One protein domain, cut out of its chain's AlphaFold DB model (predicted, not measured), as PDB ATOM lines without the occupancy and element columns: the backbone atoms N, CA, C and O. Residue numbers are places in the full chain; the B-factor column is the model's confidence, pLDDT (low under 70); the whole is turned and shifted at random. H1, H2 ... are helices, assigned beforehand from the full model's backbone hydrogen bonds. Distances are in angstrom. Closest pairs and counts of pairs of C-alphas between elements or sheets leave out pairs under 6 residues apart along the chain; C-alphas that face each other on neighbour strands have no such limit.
ATOM      1  N   GLY A  55      -3.321  16.782 -27.749       93.12
ATOM      2  CA  GLY A  55      -4.507  15.964 -28.015       93.12
ATOM      3  C   GLY A  55      -4.175  14.533 -28.453       93.12
ATOM      4  O   GLY A  55      -4.837  13.594 -28.021       93.12
ATOM      5  N   LEU A  56      -3.110  14.345 -29.241       93.19
ATOM      6  CA  LEU A  56      -2.658  13.023 -29.682       93.19
ATOM      7  C   LEU A  56      -2.072  12.210 -28.521       93.19
ATOM      8  O   LEU A  56      -2.309  11.007 -28.435       93.19
ATOM      9  N   LEU A  57      -1.347  12.864 -27.608       94.38
ATOM     10  CA  LEU A  57      -0.803  12.220 -26.408       94.38
ATOM     11  C   LEU A  57      -1.919  11.734 -25.476       94.38
ATOM     12  O   LEU A  57      -1.869  10.603 -24.992       94.38
ATOM     13  N   VAL A  58      -2.949  12.561 -25.265       96.19
ATOM     14  CA  VAL A  58      -4.133  12.180 -24.477       96.19
ATOM     15  C   VAL A  58      -4.873  11.024 -25.147       96.19
ATOM     16  O   VAL A  58      -5.210  10.044 -24.485       96.19
ATOM     17  N   LEU A  59      -5.077  11.093 -26.465       95.25
ATOM     18  CA  LEU A  59      -5.754  10.041 -27.221       95.25
ATOM     19  C   LEU A  59      -4.985   8.711 -27.177       95.25
ATOM     20  O   LEU A  59      -5.597   7.656 -27.013       95.25
ATOM     21  N   GLN A  60      -3.653   8.757 -27.258       96.00
ATOM     22  CA  GLN A  60      -2.791   7.588 -27.091       96.00
ATOM     23  C   GLN A  60      -2.960   6.960 -25.703       96.00
ATOM     24  O   GLN A  60      -3.138   5.747 -25.592       96.00
ATOM     25  N   TRP A  61      -2.904   7.779 -24.649       97.31
ATOM     26  CA  TRP A  61      -3.054   7.306 -23.275       97.31
ATOM     27  C   TRP A  61      -4.423   6.658 -23.055       97.31
ATOM     28  O   TRP A  61      -4.486   5.528 -22.582       97.31
ATOM     29  N   LEU A  62      -5.506   7.325 -23.474       97.56
ATOM     30  CA  LEU A  62      -6.869   6.801 -23.354       97.56
ATOM     31  C   LEU A  62      -7.041   5.489 -24.121       97.56
ATOM     32  O   LEU A  62      -7.625   4.547 -23.595       97.56
ATOM     33  N   THR A  63      -6.498   5.402 -25.335       97.19
ATOM     34  CA  THR A  63      -6.574   4.185 -26.153       97.19
ATOM     35  C   THR A  63      -5.939   3.001 -25.433       97.19
ATOM     36  O   THR A  63      -6.560   1.945 -25.315       97.19
ATOM     37  N   TYR A  64      -4.723   3.164 -24.906       97.56
ATOM     38  CA  TYR A  64      -4.049   2.080 -24.193       97.56
ATOM     39  C   TYR A  64      -4.719   1.766 -22.856       97.56
ATOM     40  O   TYR A  64      -4.920   0.595 -22.551       97.56
ATOM     41  N   ALA A  65      -5.124   2.782 -22.094       97.94
ATOM     42  CA  ALA A  65      -5.820   2.590 -20.829       97.94
ATOM     43  C   ALA A  65      -7.122   1.803 -21.030       97.94
ATOM     44  O   ALA A  65      -7.321   0.775 -20.385       97.94
ATOM     45  N   PHE A  66      -7.981   2.222 -21.966       98.38
ATOM     46  CA  PHE A  66      -9.240   1.528 -22.224       98.38
ATOM     47  C   PHE A  66      -9.019   0.112 -22.744       98.38
ATOM     48  O   PHE A  66      -9.709  -0.795 -22.289       98.38
ATOM     49  N   TRP A  67      -8.055  -0.126 -23.643       98.25
ATOM     50  CA  TRP A  67      -7.726  -1.501 -24.042       98.25
ATOM     51  C   TRP A  67      -7.260  -2.351 -22.860       98.25
ATOM     52  O   TRP A  67      -7.712  -3.484 -22.728       98.25
ATOM     53  N   GLY A  68      -6.441  -1.801 -21.962       97.81
ATOM     54  CA  GLY A  68      -6.037  -2.477 -20.731       97.81
ATOM     55  C   GLY A  68      -7.227  -2.878 -19.856       97.81
ATOM     56  O   GLY A  68      -7.322  -4.033 -19.442       97.81
ATOM     57  N   TRP A  69      -8.166  -1.956 -19.629       98.38
ATOM     58  CA  TRP A  69      -9.391  -2.227 -18.868       98.38
ATOM     59  C   TRP A  69     -10.315  -3.230 -19.565       98.38
ATOM     60  O   TRP A  69     -10.861  -4.112 -18.905       98.38
ATOM     61  N   THR A  70     -10.456  -3.144 -20.891       98.31
ATOM     62  CA  THR A  70     -11.226  -4.108 -21.690       98.31
ATOM     63  C   THR A  70     -10.650  -5.511 -21.552       98.31
ATOM     64  O   THR A  70     -11.393  -6.452 -21.285       98.31
ATOM     65  N   VAL A  71      -9.329  -5.664 -21.687       98.19
ATOM     66  CA  VAL A  71      -8.654  -6.961 -21.560       98.19
ATOM     67  C   VAL A  71      -8.765  -7.507 -20.139       98.19
ATOM     68  O   VAL A  71      -8.999  -8.700 -19.974       98.19
ATOM     69  N   LEU A  72      -8.676  -6.654 -19.117       97.62
ATOM     70  CA  LEU A  72      -8.870  -7.065 -17.727       97.62
ATOM     71  C   LEU A  72     -10.297  -7.586 -17.478       97.62
ATOM     72  O   LEU A  72     -10.472  -8.666 -16.915       97.62
ATOM     73  N   ALA A  73     -11.318  -6.854 -17.934       97.56
ATOM     74  CA  ALA A  73     -12.711  -7.286 -17.826       97.56
ATOM     75  C   ALA A  73     -12.962  -8.590 -18.607       97.56
ATOM     76  O   ALA A  73     -13.657  -9.489 -18.129       97.56
ATOM     77  N   LEU A  74     -12.350  -8.716 -19.787       97.50
ATOM     78  CA  LEU A  74     -12.429  -9.900 -20.635       97.50
ATOM     79  C   LEU A  74     -11.739 -11.108 -19.996       97.50
ATOM     80  O   LEU A  74     -12.270 -12.213 -20.075       97.50
ATOM     81  N   ALA A  75     -10.600 -10.913 -19.329       97.31
ATOM     82  CA  ALA A  75      -9.904 -11.964 -18.593       97.31
ATOM     83  C   ALA A  75     -10.783 -12.526 -17.472       97.31
ATOM     84  O   ALA A  75     -10.932 -13.740 -17.349       97.31
ATOM     85  N   TRP A  76     -11.440 -11.643 -16.720       95.44
ATOM     86  CA  TRP A  76     -12.372 -12.038 -15.669       95.44
ATOM     87  C   TRP A  76     -13.570 -12.828 -16.219       95.44
ATOM     88  O   TRP A  76     -13.880 -13.914 -15.728       95.44
ATOM     89  N   LEU A  77     -14.207 -12.329 -17.285       95.25
ATOM     90  CA  LEU A  77     -15.321 -13.024 -17.937       95.25
ATOM     91  C   LEU A  77     -14.889 -14.371 -18.543       95.25
ATOM     92  O   LEU A  77     -15.659 -15.330 -18.505       95.25
ATOM     93  N   THR A  78     -13.663 -14.459 -19.067       95.88
ATOM     94  CA  THR A  78     -13.084 -15.700 -19.603       95.88
ATOM     95  C   THR A  78     -12.955 -16.742 -18.504       95.88
ATOM     96  O   THR A  78     -13.483 -17.836 -18.664       95.88
ATOM     97  N   VAL A  79     -12.336 -16.395 -17.369       93.62
ATOM     98  CA  VAL A  79     -12.181 -17.313 -16.228       93.62
ATOM     99  C   VAL A  79     -13.541 -17.825 -15.752       93.62
ATOM    100  O   VAL A  79     -13.721 -19.028 -15.598       93.62
ATOM    101  N   MET A  80     -14.531 -16.940 -15.590       91.31
ATOM    102  CA  MET A  80     -15.891 -17.341 -15.202       91.31
ATOM    103  C   MET A  80     -16.547 -18.280 -16.214       91.31
ATOM    104  O   MET A  80     -17.158 -19.273 -15.827       91.31
ATOM    105  N   SER A  81     -16.435 -17.963 -17.505       92.44
ATOM    106  CA  SER A  81     -17.082 -18.739 -18.565       92.44
ATOM    107  C   SER A  81     -16.436 -20.113 -18.717       92.44
ATOM    108  O   SER A  81     -17.141 -21.106 -18.832       92.44
ATOM    109  N   VAL A  82     -15.106 -20.197 -18.686       93.00
ATOM    110  CA  VAL A  82     -14.387 -21.473 -18.802       93.00
ATOM    111  C   VAL A  82     -14.609 -22.332 -17.554       93.00
ATOM    112  O   VAL A  82     -14.944 -23.505 -17.708       93.00
ATOM    113  N   ASN A  83     -14.538 -21.751 -16.346       89.69
ATOM    114  CA  ASN A  83     -14.853 -22.466 -15.101       89.69
ATOM    115  C   ASN A  83     -16.253 -23.065 -15.150       89.69
ATOM    116  O   ASN A  83     -16.413 -24.234 -14.841       89.69
ATOM    117  N   TYR A  84     -17.241 -22.306 -15.622       88.06
ATOM    118  CA  TYR A  84     -18.608 -22.795 -15.754       88.06
ATOM    119  C   TYR A  84     -18.728 -24.063 -16.621       88.06
ATOM    120  O   TYR A  84     -19.477 -24.973 -16.280       88.06
ATOM    121  N   PHE A  85     -18.012 -24.125 -17.749       89.50
ATOM    122  CA  PHE A  85     -18.119 -25.250 -18.685       89.50
ATOM    123  C   PHE A  85     -17.207 -26.435 -18.347       89.50
ATOM    124  O   PHE A  85     -17.485 -27.542 -18.805       89.50
ATOM    125  N   ILE A  86     -16.115 -26.213 -17.612       88.94
ATOM    126  CA  ILE A  86     -15.103 -27.244 -17.337       88.94
ATOM    127  C   ILE A  86     -15.182 -27.744 -15.894       88.94
ATOM    128  O   ILE A  86     -15.120 -28.949 -15.682       88.94
ATOM    129  N   ASP A  87     -15.335 -26.847 -14.921       81.25
ATOM    130  CA  ASP A  87     -15.419 -27.163 -13.495       81.25
ATOM    131  C   ASP A  87     -16.855 -26.954 -12.994       81.25
ATOM    132  O   ASP A  87     -17.216 -25.934 -12.403       81.25
ATOM    133  N   THR A  88     -17.696 -27.959 -13.240       66.88
ATOM    134  CA  THR A  88     -19.098 -27.968 -12.797       66.88
ATOM    135  C   THR A  88     -19.246 -28.070 -11.277       66.88
ATOM    136  O   THR A  88     -20.349 -27.884 -10.768       66.88
ATOM    137  N   SER A  89     -18.161 -28.368 -10.552       61.94
ATOM    138  CA  SER A  89     -18.151 -28.542  -9.097       61.94
ATOM    139  C   SER A  89     -17.921 -27.236  -8.329       61.94
ATOM    140  O   SER A  89     -18.327 -27.125  -7.173       61.94
ATOM    141  N   ALA A  90     -17.374 -26.201  -8.978       55.62
ATOM    142  CA  ALA A  90     -17.161 -24.867  -8.405       55.62
ATOM    143  C   ALA A  90     -18.458 -24.026  -8.278       55.62
ATOM    144  O   ALA A  90     -18.465 -22.806  -8.476       55.62
ATOM    145  N   GLY A  91     -19.574 -24.684  -7.955       52.00
ATOM    146  CA  GLY A  91     -20.922 -24.131  -7.895       52.00
ATOM    147  C   GLY A  91     -21.072 -22.894  -6.998       52.00
ATOM    148  O   GLY A  91     -21.051 -22.960  -5.774       52.00
ATOM    149  N   SER A  92     -21.325 -21.759  -7.653       53.25
ATOM    150  CA  SER A  92     -22.531 -20.935  -7.439       53.25
ATOM    151  C   SER A  92     -22.755 -20.182  -6.118       53.25
ATOM    152  O   SER A  92     -23.903 -19.882  -5.801       53.25
ATOM    153  N   GLY A  93     -21.719 -19.788  -5.377       53.28
ATOM    154  CA  GLY A  93     -21.896 -18.875  -4.231       53.28
ATOM    155  C   GLY A  93     -21.630 -17.401  -4.559       53.28
ATOM    156  O   GLY A  93     -22.512 -16.549  -4.512       53.28
ATOM    157  N   TYR A  94     -20.377 -17.090  -4.895       51.34
ATOM    158  CA  TYR A  94     -19.869 -15.710  -4.832       51.34
ATOM    159  C   TYR A  94     -19.839 -14.971  -6.178       51.34
ATOM    160  O   TYR A  94     -19.788 -13.744  -6.232       51.34
ATOM    161  N   LEU A  95     -19.858 -15.710  -7.287       59.31
ATOM    162  CA  LEU A  95     -19.581 -15.162  -8.619       59.31
ATOM    163  C   LEU A  95     -20.836 -14.723  -9.386       59.31
ATOM    164  O   LEU A  95     -20.716 -14.110 -10.446       59.31
ATOM    165  N   ASP A  96     -22.035 -14.972  -8.852       63.03
ATOM    166  CA  ASP A  96     -23.273 -14.777  -9.614       63.03
ATOM    167  C   ASP A  96     -23.609 -13.324  -9.924       63.03
ATOM    168  O   ASP A  96     -23.918 -12.965 -11.060       63.03
ATOM    169  N   GLY A  97     -23.465 -12.455  -8.922       67.50
ATOM    170  CA  GLY A  97     -23.643 -11.016  -9.114       67.50
ATOM    171  C   GLY A  97     -22.562 -10.404 -10.009       67.50
ATOM    172  O   GLY A  97     -22.782  -9.370 -10.641       67.50
ATOM    173  N   MET A  98     -21.399 -11.053 -10.104       81.06
ATOM    174  CA  MET A  98     -20.258 -10.513 -10.833       81.06
ATOM    175  C   MET A  98     -20.335 -10.780 -12.340       81.06
ATOM    176  O   MET A  98     -19.827  -9.965 -13.103       81.06
ATOM    177  N   ILE A  99     -21.020 -11.838 -12.799       87.19
ATOM    178  CA  ILE A  99     -21.137 -12.143 -14.242       87.19
ATOM    179  C   ILE A  99     -21.829 -11.006 -14.995       87.19
ATOM    180  O   ILE A  99     -21.342 -10.572 -16.038       87.19
ATOM    181  N   ALA A 100     -22.946 -10.492 -14.466       88.88
ATOM    182  CA  ALA A 100     -23.682  -9.399 -15.103       88.88
ATOM    183  C   ALA A 100     -22.824  -8.129 -15.209       88.88
ATOM    184  O   ALA A 100     -22.816  -7.469 -16.250       88.88
ATOM    185  N   TYR A 101     -22.062  -7.824 -14.154       91.56
ATOM    186  CA  TYR A 101     -21.136  -6.696 -14.131       91.56
ATOM    187  C   TYR A 101     -19.999  -6.871 -15.143       91.56
ATOM    188  O   TYR A 101     -19.759  -5.978 -15.951       91.56
ATOM    189  N   SER A 102     -19.332  -8.027 -15.154       93.31
ATOM    190  CA  SER A 102     -18.228  -8.309 -16.076       93.31
ATOM    191  C   SER A 102     -18.681  -8.300 -17.532       93.31
ATOM    192  O   SER A 102     -17.989  -7.755 -18.386       93.31
ATOM    193  N   LEU A 103     -19.869  -8.833 -17.820       93.94
ATOM    194  CA  LEU A 103     -20.451  -8.816 -19.157       93.94
ATOM    195  C   LEU A 103     -20.753  -7.387 -19.623       93.94
ATOM    196  O   LEU A 103     -20.380  -7.012 -20.735       93.94
ATOM    197  N   ALA A 104     -21.367  -6.568 -18.765       95.25
ATOM    198  CA  ALA A 104     -21.613  -5.160 -19.064       95.25
ATOM    199  C   ALA A 104     -20.300  -4.383 -19.267       95.25
ATOM    200  O   ALA A 104     -20.177  -3.626 -20.230       95.25
ATOM    201  N   ALA A 105     -19.306  -4.610 -18.401       97.31
ATOM    202  CA  ALA A 105     -17.998  -3.974 -18.483       97.31
ATOM    203  C   ALA A 105     -17.290  -4.300 -19.805       97.31
ATOM    204  O   ALA A 105     -16.828  -3.379 -20.473       97.31
ATOM    205  N   VAL A 106     -17.260  -5.571 -20.225       98.00
ATOM    206  CA  VAL A 106     -16.652  -5.981 -21.502       98.00
ATOM    207  C   VAL A 106     -17.317  -5.276 -22.681       98.00
ATOM    208  O   VAL A 106     -16.610  -4.712 -23.509       98.00
ATOM    209  N   ILE A 107     -18.652  -5.250 -22.749       97.25
ATOM    210  CA  ILE A 107     -19.372  -4.630 -23.874       97.25
ATOM    211  C   ILE A 107     -19.097  -3.122 -23.937       97.25
ATOM    212  O   ILE A 107     -18.738  -2.602 -24.994       97.25
ATOM    213  N   VAL A 108     -19.252  -2.416 -22.814       98.25
ATOM    214  CA  VAL A 108     -19.108  -0.952 -22.772       98.25
ATOM    215  C   VAL A 108     -17.659  -0.536 -23.019       98.25
ATOM    216  O   VAL A 108     -17.407   0.319 -23.870       98.25
ATOM    217  N   LEU A 109     -16.703  -1.153 -22.317       98.25
ATOM    218  CA  LEU A 109     -15.286  -0.828 -22.476       98.25
ATOM    219  C   LEU A 109     -14.795  -1.178 -23.877       98.25
ATOM    220  O   LEU A 109     -14.073  -0.378 -24.459       98.25
ATOM    221  N   PHE A 110     -15.248  -2.288 -24.468       98.31
ATOM    222  CA  PHE A 110     -14.880  -2.651 -25.833       98.31
ATOM    223  C   PHE A 110     -15.307  -1.591 -26.855       98.31
ATOM    224  O   PHE A 110     -14.500  -1.198 -27.697       98.31
ATOM    225  N   VAL A 111     -16.544  -1.086 -26.772       98.19
ATOM    226  CA  VAL A 111     -17.022  -0.027 -27.678       98.19
ATOM    227  C   VAL A 111     -16.184   1.242 -27.515       98.19
ATOM    228  O   VAL A 111     -15.737   1.809 -28.512       98.19
ATOM    229  N   ILE A 112     -15.921   1.665 -26.275       98.12
ATOM    230  CA  ILE A 112     -15.110   2.857 -25.991       98.12
ATOM    231  C   ILE A 112     -13.671   2.668 -26.495       98.12
ATOM    232  O   ILE A 112     -13.163   3.515 -27.229       98.12
ATOM    233  N   SER A 113     -13.038   1.537 -26.167       98.19
ATOM    234  CA  SER A 113     -11.707   1.143 -26.641       98.19
ATOM    235  C   SER A 113     -11.607   1.196 -28.157       98.19
ATOM    236  O   SER A 113     -10.672   1.793 -28.687       98.19
ATOM    237  N   LEU A 114     -12.572   0.596 -28.858       97.88
ATOM    238  CA  LEU A 114     -12.574   0.525 -30.311       97.88
ATOM    239  C   LEU A 114     -12.709   1.916 -30.935       97.88
ATOM    240  O   LEU A 114     -11.972   2.245 -31.860       97.88
ATOM    241  N   VAL A 115     -13.608   2.756 -30.415       98.00
ATOM    242  CA  VAL A 115     -13.788   4.131 -30.900       98.00
ATOM    243  C   VAL A 115     -12.515   4.953 -30.689       98.00
ATOM    244  O   VAL A 115     -12.030   5.566 -31.642       98.00
ATOM    245  N   CYS A 116     -11.935   4.931 -29.483       97.44
ATOM    246  CA  CYS A 116     -10.670   5.611 -29.196       97.44
ATOM    247  C   CYS A 116      -9.551   5.141 -30.133       97.44
ATOM    248  O   CYS A 116      -8.847   5.971 -30.709       97.44
ATOM    249  N   ASP A 117      -9.442   3.830 -30.354       96.88
ATOM    250  CA  ASP A 117      -8.398   3.258 -31.197       96.88
ATOM    251  C   ASP A 117      -8.584   3.572 -32.685       96.88
ATOM    252  O   ASP A 117      -7.608   3.816 -33.385       96.88
ATOM    253  N   ILE A 118      -9.821   3.647 -33.189       96.56
ATOM    254  CA  ILE A 118     -10.090   4.075 -34.570       96.56
ATOM    255  C   ILE A 118      -9.604   5.512 -34.792       96.56
ATOM    256  O   ILE A 118      -8.997   5.804 -35.827       96.56
ATOM    257  N   PHE A 119      -9.860   6.416 -33.843       96.62
ATOM    258  CA  PHE A 119      -9.372   7.791 -33.937       96.62
ATOM    259  C   PHE A 119      -7.852   7.864 -33.787       96.62
ATOM    260  O   PHE A 119      -7.206   8.582 -34.552       96.62
ATOM    261  N   TYR A 120      -7.279   7.096 -32.856       95.31
ATOM    262  CA  TYR A 120      -5.838   7.065 -32.624       95.31
ATOM    263  C   TYR A 120      -5.073   6.489 -33.817       95.31
ATOM    264  O   TYR A 120      -4.151   7.128 -34.311       95.31
ATOM    265  N   ALA A 121      -5.489   5.335 -34.340       93.31
ATOM    266  CA  ALA A 121      -4.816   4.637 -35.434       93.31
ATOM    267  C   ALA A 121      -4.745   5.466 -36.727       93.31
ATOM    268  O   ALA A 121      -3.827   5.286 -37.522       93.31
ATOM    269  N   ARG A 122      -5.681   6.401 -36.941       93.06
ATOM    270  CA  ARG A 122      -5.645   7.337 -38.081       93.06
ATOM    271  C   ARG A 122      -4.559   8.405 -37.962       93.06
ATOM    272  O   ARG A 122      -4.171   8.974 -38.974       93.06
ATOM    273  N   GLN A 123      -4.119   8.706 -36.744       91.88
ATOM    274  CA  GLN A 123      -3.151   9.761 -36.434       91.88
ATOM    275  C   GLN A 123      -1.879   9.196 -35.786       91.88
ATOM    276  O   GLN A 123      -1.047   9.957 -35.297       91.88
ATOM    277  N   GLU A 124      -1.736   7.869 -35.742       89.38
ATOM    278  CA  GLU A 124      -0.632   7.215 -35.051       89.38
ATOM    279  C   GLU A 124       0.685   7.520 -35.787       89.38
ATOM    280  O   GLU A 124       0.821   7.192 -36.969       89.38
ATOM    281  N   PRO A 125       1.666   8.159 -35.122       85.69
ATOM    282  CA  PRO A 125       2.921   8.512 -35.763       85.69
ATOM    283  C   PRO A 125       3.758   7.252 -35.999       85.69
ATOM    284  O   PRO A 125       3.863   6.392 -35.123       85.69
ATOM    285  N   GLU A 126       4.430   7.175 -37.151       82.44
ATOM    286  CA  GLU A 126       5.319   6.046 -37.477       82.44
ATOM    287  C   GLU A 126       6.474   5.890 -36.474       82.44
ATOM    288  O   GLU A 126       6.993   4.793 -36.256       82.44
ATOM    289  N   HIS A 127       6.888   6.998 -35.860       82.56
ATOM    290  CA  HIS A 127       7.955   7.051 -34.874       82.56
ATOM    291  C   HIS A 127       7.458   7.734 -33.598       82.56
ATOM    292  O   HIS A 127       7.324   8.955 -33.538       82.56
ATOM    293  N   LYS A 128       7.222   6.939 -32.551       85.25
ATOM    294  CA  LYS A 128       6.881   7.441 -31.213       85.25
ATOM    295  C   LYS A 128       8.149   8.006 -30.565       85.25
ATOM    296  O   LYS A 128       9.061   7.249 -30.244       85.25
ATOM    297  N   THR A 129       8.217   9.321 -30.377       89.25
ATOM    298  CA  THR A 129       9.339  10.014 -29.717       89.25
ATOM    299  C   THR A 129       8.843  10.872 -28.550       89.25
ATOM    300  O   THR A 129       7.667  11.236 -28.486       89.25
ATOM    301  N   GLY A 130       9.723  11.176 -27.590       91.56
ATOM    302  CA  GLY A 130       9.393  12.011 -26.429       91.56
ATOM    303  C   GLY A 130       8.284  11.414 -25.553       91.56
ATOM    304  O   GLY A 130       8.321  10.235 -25.205       91.56
ATOM    305  N   ALA A 131       7.271  12.216 -25.213       91.25
ATOM    306  CA  ALA A 131       6.173  11.803 -24.332       91.25
ATOM    307  C   ALA A 131       5.372  10.596 -24.863       91.25
ATOM    308  O   ALA A 131       4.989   9.720 -24.088       91.25
ATOM    309  N   ALA A 132       5.179  10.497 -26.184       91.56
ATOM    310  CA  ALA A 132       4.492   9.363 -26.806       91.56
ATOM    311  C   ALA A 132       5.230   8.035 -26.555       91.56
ATOM    312  O   ALA A 132       4.601   6.991 -26.374       91.56
ATOM    313  N   MET A 133       6.566   8.070 -26.509       94.44
ATOM    314  CA  MET A 133       7.383   6.899 -26.194       94.44
ATOM    315  C   MET A 133       7.193   6.471 -24.735       94.44
ATOM    316  O   MET A 133       6.980   5.290 -24.476       94.44
ATOM    317  N   VAL A 134       7.190   7.421 -23.795       95.81
ATOM    318  CA  VAL A 134       6.996   7.139 -22.361       95.81
ATOM    319  C   VAL A 134       5.640   6.477 -22.103       95.81
ATOM    320  O   VAL A 134       5.577   5.437 -21.451       95.81
ATOM    321  N   ILE A 135       4.558   7.019 -22.675       95.19
ATOM    322  CA  ILE A 135       3.203   6.455 -22.531       95.19
ATOM    323  C   ILE A 135       3.143   5.019 -23.069       95.19
ATOM    324  O   ILE A 135       2.513   4.153 -22.457       95.19
ATOM    325  N   MET A 136       3.795   4.765 -24.208       96.06
ATOM    326  CA  MET A 136       3.874   3.435 -24.812       96.06
ATOM    327  C   MET A 136       4.645   2.453 -23.923       96.06
ATOM    328  O   MET A 136       4.150   1.351 -23.698       96.06
ATOM    329  N   ILE A 137       5.791   2.856 -23.364       96.88
ATOM    330  CA  ILE A 137       6.595   2.010 -22.470       96.88
ATOM    331  C   ILE A 137       5.798   1.623 -21.222       96.88
ATOM    332  O   ILE A 137       5.736   0.439 -20.903       96.88
ATOM    333  N   ILE A 138       5.139   2.580 -20.557       97.69
ATOM    334  CA  ILE A 138       4.362   2.315 -19.333       97.69
ATOM    335  C   ILE A 138       3.310   1.224 -19.574       97.69
ATOM    336  O   ILE A 138       3.275   0.226 -18.858       97.69
ATOM    337  N   HIS A 139       2.485   1.373 -20.612       97.50
ATOM    338  CA  HIS A 139       1.428   0.402 -20.900       97.50
ATOM    339  C   HIS A 139       1.983  -0.935 -21.395       97.50
ATOM    340  O   HIS A 139       1.484  -1.983 -20.999       97.50
ATOM    341  N   THR A 140       3.048  -0.915 -22.200       97.25
ATOM    342  CA  THR A 140       3.720  -2.140 -22.663       97.25
ATOM    343  C   THR A 140       4.231  -2.959 -21.483       97.25
ATOM    344  O   THR A 140       3.996  -4.163 -21.435       97.25
ATOM    345  N   VAL A 141       4.893  -2.317 -20.514       98.19
ATOM    346  CA  VAL A 141       5.391  -2.989 -19.307       98.19
ATOM    347  C   VAL A 141       4.230  -3.562 -18.499       98.19
ATOM    348  O   VAL A 141       4.281  -4.729 -18.127       98.19
ATOM    349  N   LEU A 142       3.157  -2.794 -18.287       97.94
ATOM    350  CA  LEU A 142       1.973  -3.290 -17.580       97.94
ATOM    351  C   LEU A 142       1.368  -4.521 -18.275       97.94
ATOM    352  O   LEU A 142       1.151  -5.541 -17.626       97.94
ATOM    353  N   PHE A 143       1.152  -4.473 -19.591       98.06
ATOM    354  CA  PHE A 143       0.590  -5.603 -20.341       98.06
ATOM    355  C   PHE A 143       1.519  -6.816 -20.359       98.06
ATOM    356  O   PHE A 143       1.040  -7.944 -20.246       98.06
ATOM    357  N   ALA A 144       2.835  -6.602 -20.437       98.25
ATOM    358  CA  ALA A 144       3.817  -7.674 -20.328       98.25
ATOM    359  C   ALA A 144       3.742  -8.356 -18.957       98.25
ATOM    360  O   ALA A 144       3.722  -9.582 -18.892       98.25
ATOM    361  N   LEU A 145       3.655  -7.581 -17.871       98.25
ATOM    362  CA  LEU A 145       3.563  -8.113 -16.510       98.25
ATOM    363  C   LEU A 145       2.285  -8.932 -16.303       98.25
ATOM    364  O   LEU A 145       2.365 -10.036 -15.768       98.25
ATOM    365  N   PHE A 146       1.127  -8.454 -16.770       98.12
ATOM    366  CA  PHE A 146      -0.118  -9.229 -16.704       98.12
ATOM    367  C   PHE A 146      -0.066 -10.492 -17.575       98.12
ATOM    368  O   PHE A 146      -0.482 -11.562 -17.127       98.12
ATOM    369  N   GLY A 147       0.503 -10.406 -18.782       98.00
ATOM    370  CA  GLY A 147       0.716 -11.562 -19.654       98.00
ATOM    371  C   GLY A 147       1.620 -12.621 -19.014       98.00
ATOM    372  O   GLY A 147       1.247 -13.790 -18.935       98.00
ATOM    373  N   ILE A 148       2.774 -12.224 -18.471       98.12
ATOM    374  CA  ILE A 148       3.689 -13.131 -17.759       98.12
ATOM    375  C   ILE A 148       3.018 -13.709 -16.508       98.12
ATOM    376  O   ILE A 148       3.089 -14.914 -16.284       98.12
ATOM    377  N   GLY A 149       2.319 -12.880 -15.728       98.12
ATOM    378  CA  GLY A 149       1.558 -13.326 -14.561       98.12
ATOM    379  C   GLY A 149       0.541 -14.410 -14.919       98.12
ATOM    380  O   GLY A 149       0.472 -15.433 -14.243       98.12
ATOM    381  N   SER A 150      -0.181 -14.247 -16.032       98.19
ATOM    382  CA  SER A 150      -1.111 -15.273 -16.510       98.19
ATOM    383  C   SER A 150      -0.414 -16.577 -16.917       98.19
ATOM    384  O   SER A 150      -0.877 -17.653 -16.546       98.19
ATOM    385  N   LEU A 151       0.751 -16.516 -17.570       98.31
ATOM    386  CA  LEU A 151       1.534 -17.715 -17.894       98.31
ATOM    387  C   LEU A 151       2.030 -18.446 -16.642       98.31
ATOM    388  O   LEU A 151       1.994 -19.672 -16.606       98.31
ATOM    389  N   ILE A 152       2.453 -17.718 -15.604       98.19
ATOM    390  CA  ILE A 152       2.864 -18.318 -14.327       98.19
ATOM    391  C   ILE A 152       1.702 -19.115 -13.715       98.19
ATOM    392  O   ILE A 152       1.892 -20.266 -13.323       98.19
ATOM    393  N   VAL A 153       0.490 -18.549 -13.689       97.94
ATOM    394  CA  VAL A 153      -0.709 -19.253 -13.195       97.94
ATOM    395  C   VAL A 153      -1.026 -20.488 -14.046       97.94
ATOM    396  O   VAL A 153      -1.343 -21.544 -13.501       97.94
ATOM    397  N   ALA A 154      -0.878 -20.393 -15.369       97.50
ATOM    398  CA  ALA A 154      -1.062 -21.524 -16.273       97.50
ATOM    399  C   ALA A 154      -0.055 -22.660 -15.988       97.50
ATOM    400  O   ALA A 154      -0.435 -23.828 -15.918       97.50
ATOM    401  N   VAL A 155       1.217 -22.333 -15.744       98.00
ATOM    402  CA  VAL A 155       2.244 -23.318 -15.362       98.00
ATOM    403  C   VAL A 155       1.921 -23.959 -14.014       98.00
ATOM    404  O   VAL A 155       2.022 -25.178 -13.886       98.00
ATOM    405  N   PHE A 156       1.472 -23.182 -13.022       96.12
ATOM    406  CA  PHE A 156       1.013 -23.747 -11.751       96.12
ATOM    407  C   PHE A 156      -0.142 -24.730 -11.943       96.12
ATOM    408  O   PHE A 156      -0.145 -25.786 -11.315       96.12
ATOM    409  N   ALA A 157      -1.086 -24.436 -12.836       94.94
ATOM    410  CA  ALA A 157      -2.174 -25.353 -13.147       94.94
ATOM    411  C   ALA A 157      -1.668 -26.691 -13.722       94.94
ATOM    412  O   ALA A 157      -2.137 -27.745 -13.296       94.94
ATOM    413  N   ILE A 158      -0.655 -26.669 -14.600       95.25
ATOM    414  CA  ILE A 158       0.005 -27.889 -15.105       95.25
ATOM    415  C   ILE A 158       0.644 -28.674 -13.955       95.25
ATOM    416  O   ILE A 158       0.447 -29.881 -13.848       95.25
ATOM    417  N   VAL A 159       1.384 -28.001 -13.070       94.88
ATOM    418  CA  VAL A 159       2.024 -28.652 -11.915       94.88
ATOM    419  C   VAL A 159       0.980 -29.313 -11.009       94.88
ATOM    420  O   VAL A 159       1.176 -30.453 -10.595       94.88
ATOM    421  N   ARG A 160      -0.157 -28.653 -10.756       91.75
ATOM    422  CA  ARG A 160      -1.248 -29.222  -9.947       91.75
ATOM    423  C   ARG A 160      -1.864 -30.471 -10.577       91.75
ATOM    424  O   ARG A 160      -2.119 -31.428  -9.854       91.75
ATOM    425  N   MET A 161      -2.031 -30.497 -11.903       92.00
ATOM    426  CA  MET A 161      -2.461 -31.714 -12.608       92.00
ATOM    427  C   MET A 161      -1.451 -32.854 -12.468       92.00
ATOM    428  O   MET A 161      -1.844 -33.998 -12.271       92.00
ATOM    429  N   LEU A 162      -0.151 -32.556 -12.580       92.31
ATOM    430  CA  LEU A 162       0.907 -33.571 -12.521       92.31
ATOM    431  C   LEU A 162       1.060 -34.187 -11.126       92.31
ATOM    432  O   LEU A 162       1.378 -35.367 -11.017       92.31
ATOM    433  N   ILE A 163       0.845 -33.395 -10.072       91.25
ATOM    434  CA  ILE A 163       0.917 -33.864  -8.680       91.25
ATOM    435  C   ILE A 163      -0.344 -34.654  -8.289       91.25
ATOM    436  O   ILE A 163      -0.301 -35.438  -7.345       91.25
ATOM    437  N   GLY A 164      -1.457 -34.487  -9.013       82.00
ATOM    438  CA  GLY A 164      -2.731 -35.108  -8.647       82.00
ATOM    439  C   GLY A 164      -3.318 -34.524  -7.359       82.00
ATOM    440  O   GLY A 164      -4.012 -35.224  -6.632       82.00
ATOM    441  N   ASP A 165      -3.058 -33.239  -7.085       72.94
ATOM    442  CA  ASP A 165      -3.510 -32.481  -5.895       72.94
ATOM    443  C   ASP A 165      -5.046 -32.297  -5.823       72.94
ATOM    444  O   ASP A 165      -5.588 -31.593  -4.973       72.94
ATOM    445  N   SER A 166      -5.794 -32.920  -6.731       66.31
ATOM    446  CA  SER A 166      -7.247 -32.969  -6.666       66.31
ATOM    447  C   SER A 166      -7.684 -33.964  -5.594       66.31
ATOM    448  O   SER A 166      -7.536 -35.174  -5.774       66.31
ATOM    449  N   ALA A 167      -8.294 -33.466  -4.517       58.94
ATOM    450  CA  ALA A 167      -8.835 -34.270  -3.414       58.94
ATOM    451  C   ALA A 167      -9.781 -35.413  -3.855       58.94
ATOM    452  O   ALA A 167      -9.997 -36.352  -3.094       58.94
ATOM    453  N   TYR A 168     -10.309 -35.358  -5.083       60.97
ATOM    454  CA  TYR A 168     -11.246 -36.332  -5.652       60.97
ATOM    455  C   TYR A 168     -10.770 -36.983  -6.964       60.97
ATOM    456  O   TYR A 168     -11.559 -37.635  -7.643       60.97
ATOM    457  N   GLY A 169      -9.500 -36.814  -7.351       68.06
ATOM    458  CA  GLY A 169      -8.978 -37.330  -8.629       68.06
ATOM    459  C   GLY A 169      -9.505 -36.610  -9.883       68.06
ATOM    460  O   GLY A 169      -9.228 -37.053 -10.997       68.06
ATOM    461  N   ASP A 170     -10.255 -35.516  -9.716       80.25
ATOM    462  CA  ASP A 170     -10.768 -34.688 -10.807       80.25
ATOM    463  C   ASP A 170      -9.820 -33.520 -11.133       80.25
ATOM    464  O   ASP A 170      -9.515 -32.677 -10.291       80.25
ATOM    465  N   ASN A 171      -9.383 -33.449 -12.391       86.69
ATOM    466  CA  ASN A 171      -8.487 -32.410 -12.902       86.69
ATOM    467  C   ASN A 171      -9.227 -31.224 -13.551       86.69
ATOM    468  O   ASN A 171      -8.574 -30.361 -14.145       86.69
ATOM    469  N   SER A 172     -10.559 -31.159 -13.457       88.81
ATOM    470  CA  SER A 172     -11.397 -30.104 -14.044       88.81
ATOM    471  C   SER A 172     -10.977 -28.685 -13.633       88.81
ATOM    472  O   SER A 172     -10.752 -27.836 -14.497       88.81
ATOM    473  N   GLY A 173     -10.766 -28.431 -12.338       88.56
ATOM    474  CA  GLY A 173     -10.362 -27.119 -11.817       88.56
ATOM    475  C   GLY A 173      -9.006 -26.632 -12.358       88.56
ATOM    476  O   GLY A 173      -8.927 -25.546 -12.954       88.56
ATOM    477  N   PRO A 174      -7.917 -27.420 -12.224       92.31
ATOM    478  CA  PRO A 174      -6.643 -27.112 -12.869       92.31
ATOM    479  C   PRO A 174      -6.767 -26.953 -14.392       92.31
ATOM    480  O   PRO A 174      -6.147 -26.055 -14.957       92.31
ATOM    481  N   LEU A 175      -7.587 -27.764 -15.071       93.25
ATOM    482  CA  LEU A 175      -7.775 -27.681 -16.527       93.25
ATOM    483  C   LEU A 175      -8.438 -26.383 -16.950       93.25
ATOM    484  O   LEU A 175      -7.962 -25.713 -17.869       93.25
ATOM    485  N   SER A 176      -9.482 -25.996 -16.232       93.81
ATOM    486  CA  SER A 176     -10.150 -24.725 -16.437       93.81
ATOM    487  C   SER A 176      -9.200 -23.546 -16.231       93.81
ATOM    488  O   SER A 176      -9.133 -22.631 -17.061       93.81
ATOM    489  N   THR A 177      -8.398 -23.597 -15.163       94.19
ATOM    490  CA  THR A 177      -7.383 -22.580 -14.864       94.19
ATOM    491  C   THR A 177      -6.357 -22.490 -15.997       94.19
ATOM    492  O   THR A 177      -6.109 -21.408 -16.526       94.19
ATOM    493  N   LEU A 178      -5.807 -23.624 -16.435       96.56
ATOM    494  CA  LEU A 178      -4.833 -23.687 -17.523       96.56
ATOM    495  C   LEU A 178      -5.364 -23.030 -18.804       96.56
ATOM    496  O   LEU A 178      -4.719 -22.139 -19.359       96.56
ATOM    497  N   ILE A 179      -6.552 -23.440 -19.253       96.75
ATOM    498  CA  ILE A 179      -7.158 -22.937 -20.490       96.75
ATOM    499  C   ILE A 179      -7.443 -21.438 -20.379       96.75
ATOM    500  O   ILE A 179      -7.067 -20.673 -21.270       96.75
ATOM    501  N   SER A 180      -8.044 -21.001 -19.268       96.69
ATOM    502  CA  SER A 180      -8.379 -19.592 -19.041       96.69
ATOM    503  C   SER A 180      -7.145 -18.700 -19.109       96.69
ATOM    504  O   SER A 180      -7.130 -17.702 -19.828       96.69
ATOM    505  N   PHE A 181      -6.083 -19.068 -18.393       97.75
ATOM    506  CA  PHE A 181      -4.896 -18.229 -18.288       97.75
ATOM    507  C   PHE A 181      -4.003 -18.283 -19.537       97.75
ATOM    508  O   PHE A 181      -3.335 -17.291 -19.828       97.75
ATOM    509  N   ILE A 182      -4.059 -19.351 -20.345       98.31
ATOM    510  CA  ILE A 182      -3.477 -19.348 -21.699       98.31
ATOM    511  C   ILE A 182      -4.209 -18.346 -22.599       98.31
ATOM    512  O   ILE A 182      -3.559 -17.549 -23.277       98.31
ATOM    513  N   ILE A 183      -5.548 -18.347 -22.600       98.06
ATOM    514  CA  ILE A 183      -6.336 -17.387 -23.390       98.06
ATOM    515  C   ILE A 183      -5.993 -15.955 -22.961       98.06
ATOM    516  O   ILE A 183      -5.696 -15.112 -23.809       98.06
ATOM    517  N   VAL A 184      -5.956 -15.688 -21.652       98.31
ATOM    518  CA  VAL A 184      -5.584 -14.376 -21.098       98.31
ATOM    519  C   VAL A 184      -4.171 -13.962 -21.521       98.31
ATOM    520  O   VAL A 184      -3.987 -12.825 -21.960       98.31
ATOM    521  N   ALA A 185      -3.195 -14.874 -21.474       98.38
ATOM    522  CA  ALA A 185      -1.829 -14.606 -21.920       98.38
ATOM    523  C   ALA A 185      -1.774 -14.201 -23.398       98.38
ATOM    524  O   ALA A 185      -1.099 -13.232 -23.752       98.38
ATOM    525  N   VAL A 186      -2.515 -14.904 -24.261       98.44
ATOM    526  CA  VAL A 186      -2.597 -14.592 -25.696       98.44
ATOM    527  C   VAL A 186      -3.237 -13.221 -25.921       98.44
ATOM    528  O   VAL A 186      -2.718 -12.431 -26.708       98.44
ATOM    529  N   VAL A 187      -4.321 -12.896 -25.211       98.38
ATOM    530  CA  VAL A 187      -4.998 -11.596 -25.342       98.38
ATOM    531  C   VAL A 187      -4.094 -10.445 -24.877       98.38
ATOM    532  O   VAL A 187      -3.954  -9.453 -25.599       98.38
ATOM    533  N   TYR A 188      -3.417 -10.572 -23.729       98.31
ATOM    534  CA  TYR A 188      -2.437  -9.570 -23.285       98.31
ATOM    535  C   TYR A 188      -1.243  -9.467 -24.239       98.31
ATOM    536  O   TYR A 188      -0.808  -8.358 -24.544       98.31
ATOM    537  N   GLY A 189      -0.752 -10.590 -24.772       97.69
ATOM    538  CA  GLY A 189       0.316 -10.613 -25.773       97.69
ATOM    539  C   GLY A 189      -0.067  -9.875 -27.058       97.69
ATOM    540  O   GLY A 189       0.694  -9.042 -27.549       97.69
ATOM    541  N   MET A 190      -1.278 -10.101 -27.572       97.81
ATOM    542  CA  MET A 190      -1.801  -9.388 -28.743       97.81
ATOM    543  C   MET A 190      -1.983  -7.890 -28.474       97.81
ATOM    544  O   MET A 190      -1.664  -7.064 -29.333       97.81
ATOM    545  N   THR A 191      -2.430  -7.530 -27.272       97.75
ATOM    546  CA  THR A 191      -2.564  -6.129 -26.839       97.75
ATOM    547  C   THR A 191      -1.200  -5.446 -26.763       97.75
ATOM    548  O   THR A 191      -1.028  -4.343 -27.275       97.75
ATOM    549  N   LEU A 192      -0.190  -6.134 -26.227       97.19
ATOM    550  CA  LEU A 192       1.192  -5.666 -26.201       97.19
ATOM    551  C   LEU A 192       1.744  -5.437 -27.614       97.19
ATOM    552  O   LEU A 192       2.338  -4.391 -27.878       97.19
ATOM    553  N   ILE A 193       1.504  -6.364 -28.548       96.19
ATOM    554  CA  ILE A 193       1.915  -6.205 -29.953       96.19
ATOM    555  C   ILE A 193       1.241  -4.974 -30.578       96.19
ATOM    556  O   ILE A 193       1.906  -4.200 -31.272       96.19
ATOM    557  N   ARG A 194      -0.049  -4.739 -30.299       95.88
ATOM    558  CA  ARG A 194      -0.770  -3.534 -30.745       95.88
ATOM    559  C   ARG A 194      -0.169  -2.252 -30.167       95.88
ATOM    560  O   ARG A 194      -0.050  -1.271 -30.903       95.88
ATOM    561  N   THR A 195       0.204  -2.241 -28.888       95.31
ATOM    562  CA  THR A 195       0.796  -1.076 -28.210       95.31
ATOM    563  C   THR A 195       2.187  -0.743 -28.746       95.31
ATOM    564  O   THR A 195       2.489   0.428 -29.005       95.31
ATOM    565  N   LEU A 196       3.013  -1.767 -28.983       94.06
ATOM    566  CA  LEU A 196       4.325  -1.620 -29.613       94.06
ATOM    567  C   LEU A 196       4.208  -1.131 -31.061       94.06
ATOM    568  O   LEU A 196       5.004  -0.292 -31.479       94.06
ATOM    569  N   ASN A 197       3.199  -1.618 -31.795       92.31
ATOM    570  CA  ASN A 197       2.976  -1.363 -33.220       92.31
ATOM    571  C   ASN A 197       4.264  -1.557 -34.052       92.31
ATOM    572  O   ASN A 197       4.843  -0.594 -34.566       92.31
ATOM    573  N   PRO A 198       4.788  -2.793 -34.130       90.94
ATOM    574  CA  PRO A 198       6.085  -3.028 -34.739       90.94
ATOM    575  C   PRO A 198       6.065  -2.736 -36.245       90.94
ATOM    576  O   PRO A 198       5.154  -3.134 -36.967       90.94
ATOM    577  N   LYS A 199       7.130  -2.104 -36.752       87.69
ATOM    578  CA  LYS A 199       7.218  -1.618 -38.145       87.69
ATOM    579  C   LYS A 199       7.038  -2.689 -39.218       87.69
ATOM    580  O   LYS A 199       6.567  -2.397 -40.315       87.69
ATOM    581  N   TRP A 200       7.430  -3.927 -38.919       90.44
ATOM    582  CA  TRP A 200       7.274  -5.053 -39.840       90.44
ATOM    583  C   TRP A 200       5.803  -5.464 -40.021       90.44
ATOM    584  O   TRP A 200       5.481  -6.190 -40.957       90.44
ATOM    585  N   PHE A 201       4.897  -4.948 -39.185       88.62
ATOM    586  CA  PHE A 201       3.489  -5.309 -39.166       88.62
ATOM    587  C   PHE A 201       2.578  -4.111 -39.473       88.62
ATOM    588  O   PHE A 201       1.822  -3.627 -38.639       88.62
ATOM    589  N   LYS A 202       2.597  -3.651 -40.732       86.69
ATOM    590  CA  LYS A 202       1.849  -2.461 -41.207       86.69
ATOM    591  C   LYS A 202       0.327  -2.508 -40.993       86.69
ATOM    592  O   LYS A 202      -0.338  -1.486 -41.106       86.69
TER     593      LYS A 202
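AT A GLANCE: This is residues 55 to 202 of the 371 residues of an uncharacterized protein of Candidatus Saccharibacteria bacterium (UniProt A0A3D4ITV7). Two long helical hairpins, H1 with H2 and H3 with H4, lie side by side lengthwise, H1 and H4 meeting in the middle. H1, H3 and H4 form a bundle, and H2 packs on H1 alone. The 148 printed residues hold four named helices, H1 to H4 in chain order, and no named strand: all helix. The whole is elongated, spanning 56 by 31 by 22 A, and only just loose, close to compact, with a radius of gyration of the C-alphas of 18.0 A.

HOW THE PARTS SIT: Start with H1, residues 55 to 86, the hub, which touches the three other helices. H2, residues 96 to 121, forms a hairpin with it; their closest C-alphas, Phe 66 and Ser 113, are 5.1 A apart, at a shallow tilt of 33 degrees, only just short of steep. H3, residues 131 to 163, runs the same way as H1 at a shallow tilt of 12 degrees; residues 57 to 68 alone touch residues 131 to 143, closest at the C-alphas of Leu 57 and Ala 132, 6.0 A. H4, residues 172 to 196, touches H1, closest at the C-alphas of Val 79 and Ser 180, 5.2 A, opposite ways at a shallow tilt of 15 degrees. H3 and H4 form a hairpin at 18 degrees, closest at the C-alphas of Ala 154 and Leu 178, 4.5 A. H2 is apart from H3 and H4. Every O i to N i+4 pair is within hydrogen-bond range in H1, H3 and H4, and 20 of 22 in H2.

IN THESE COORDINATES: Find C-alpha 55 at (-4.507, 15.964, -28.015); from there H1 runs 45.8 A to C-alpha 86. H2 measures 37.2 A, H3 48.6 A and H4 36.1 A, ending at C-alpha 196, (4.325, -1.620, -29.613).

THE WHOLE: The farthest C-alphas, Gly 55 and Tyr 168, are 57.3 A apart. The printed part has no cut, and its three links are short. Look for pLDDT under 70 at residues 88 to 97 and 166 to 169.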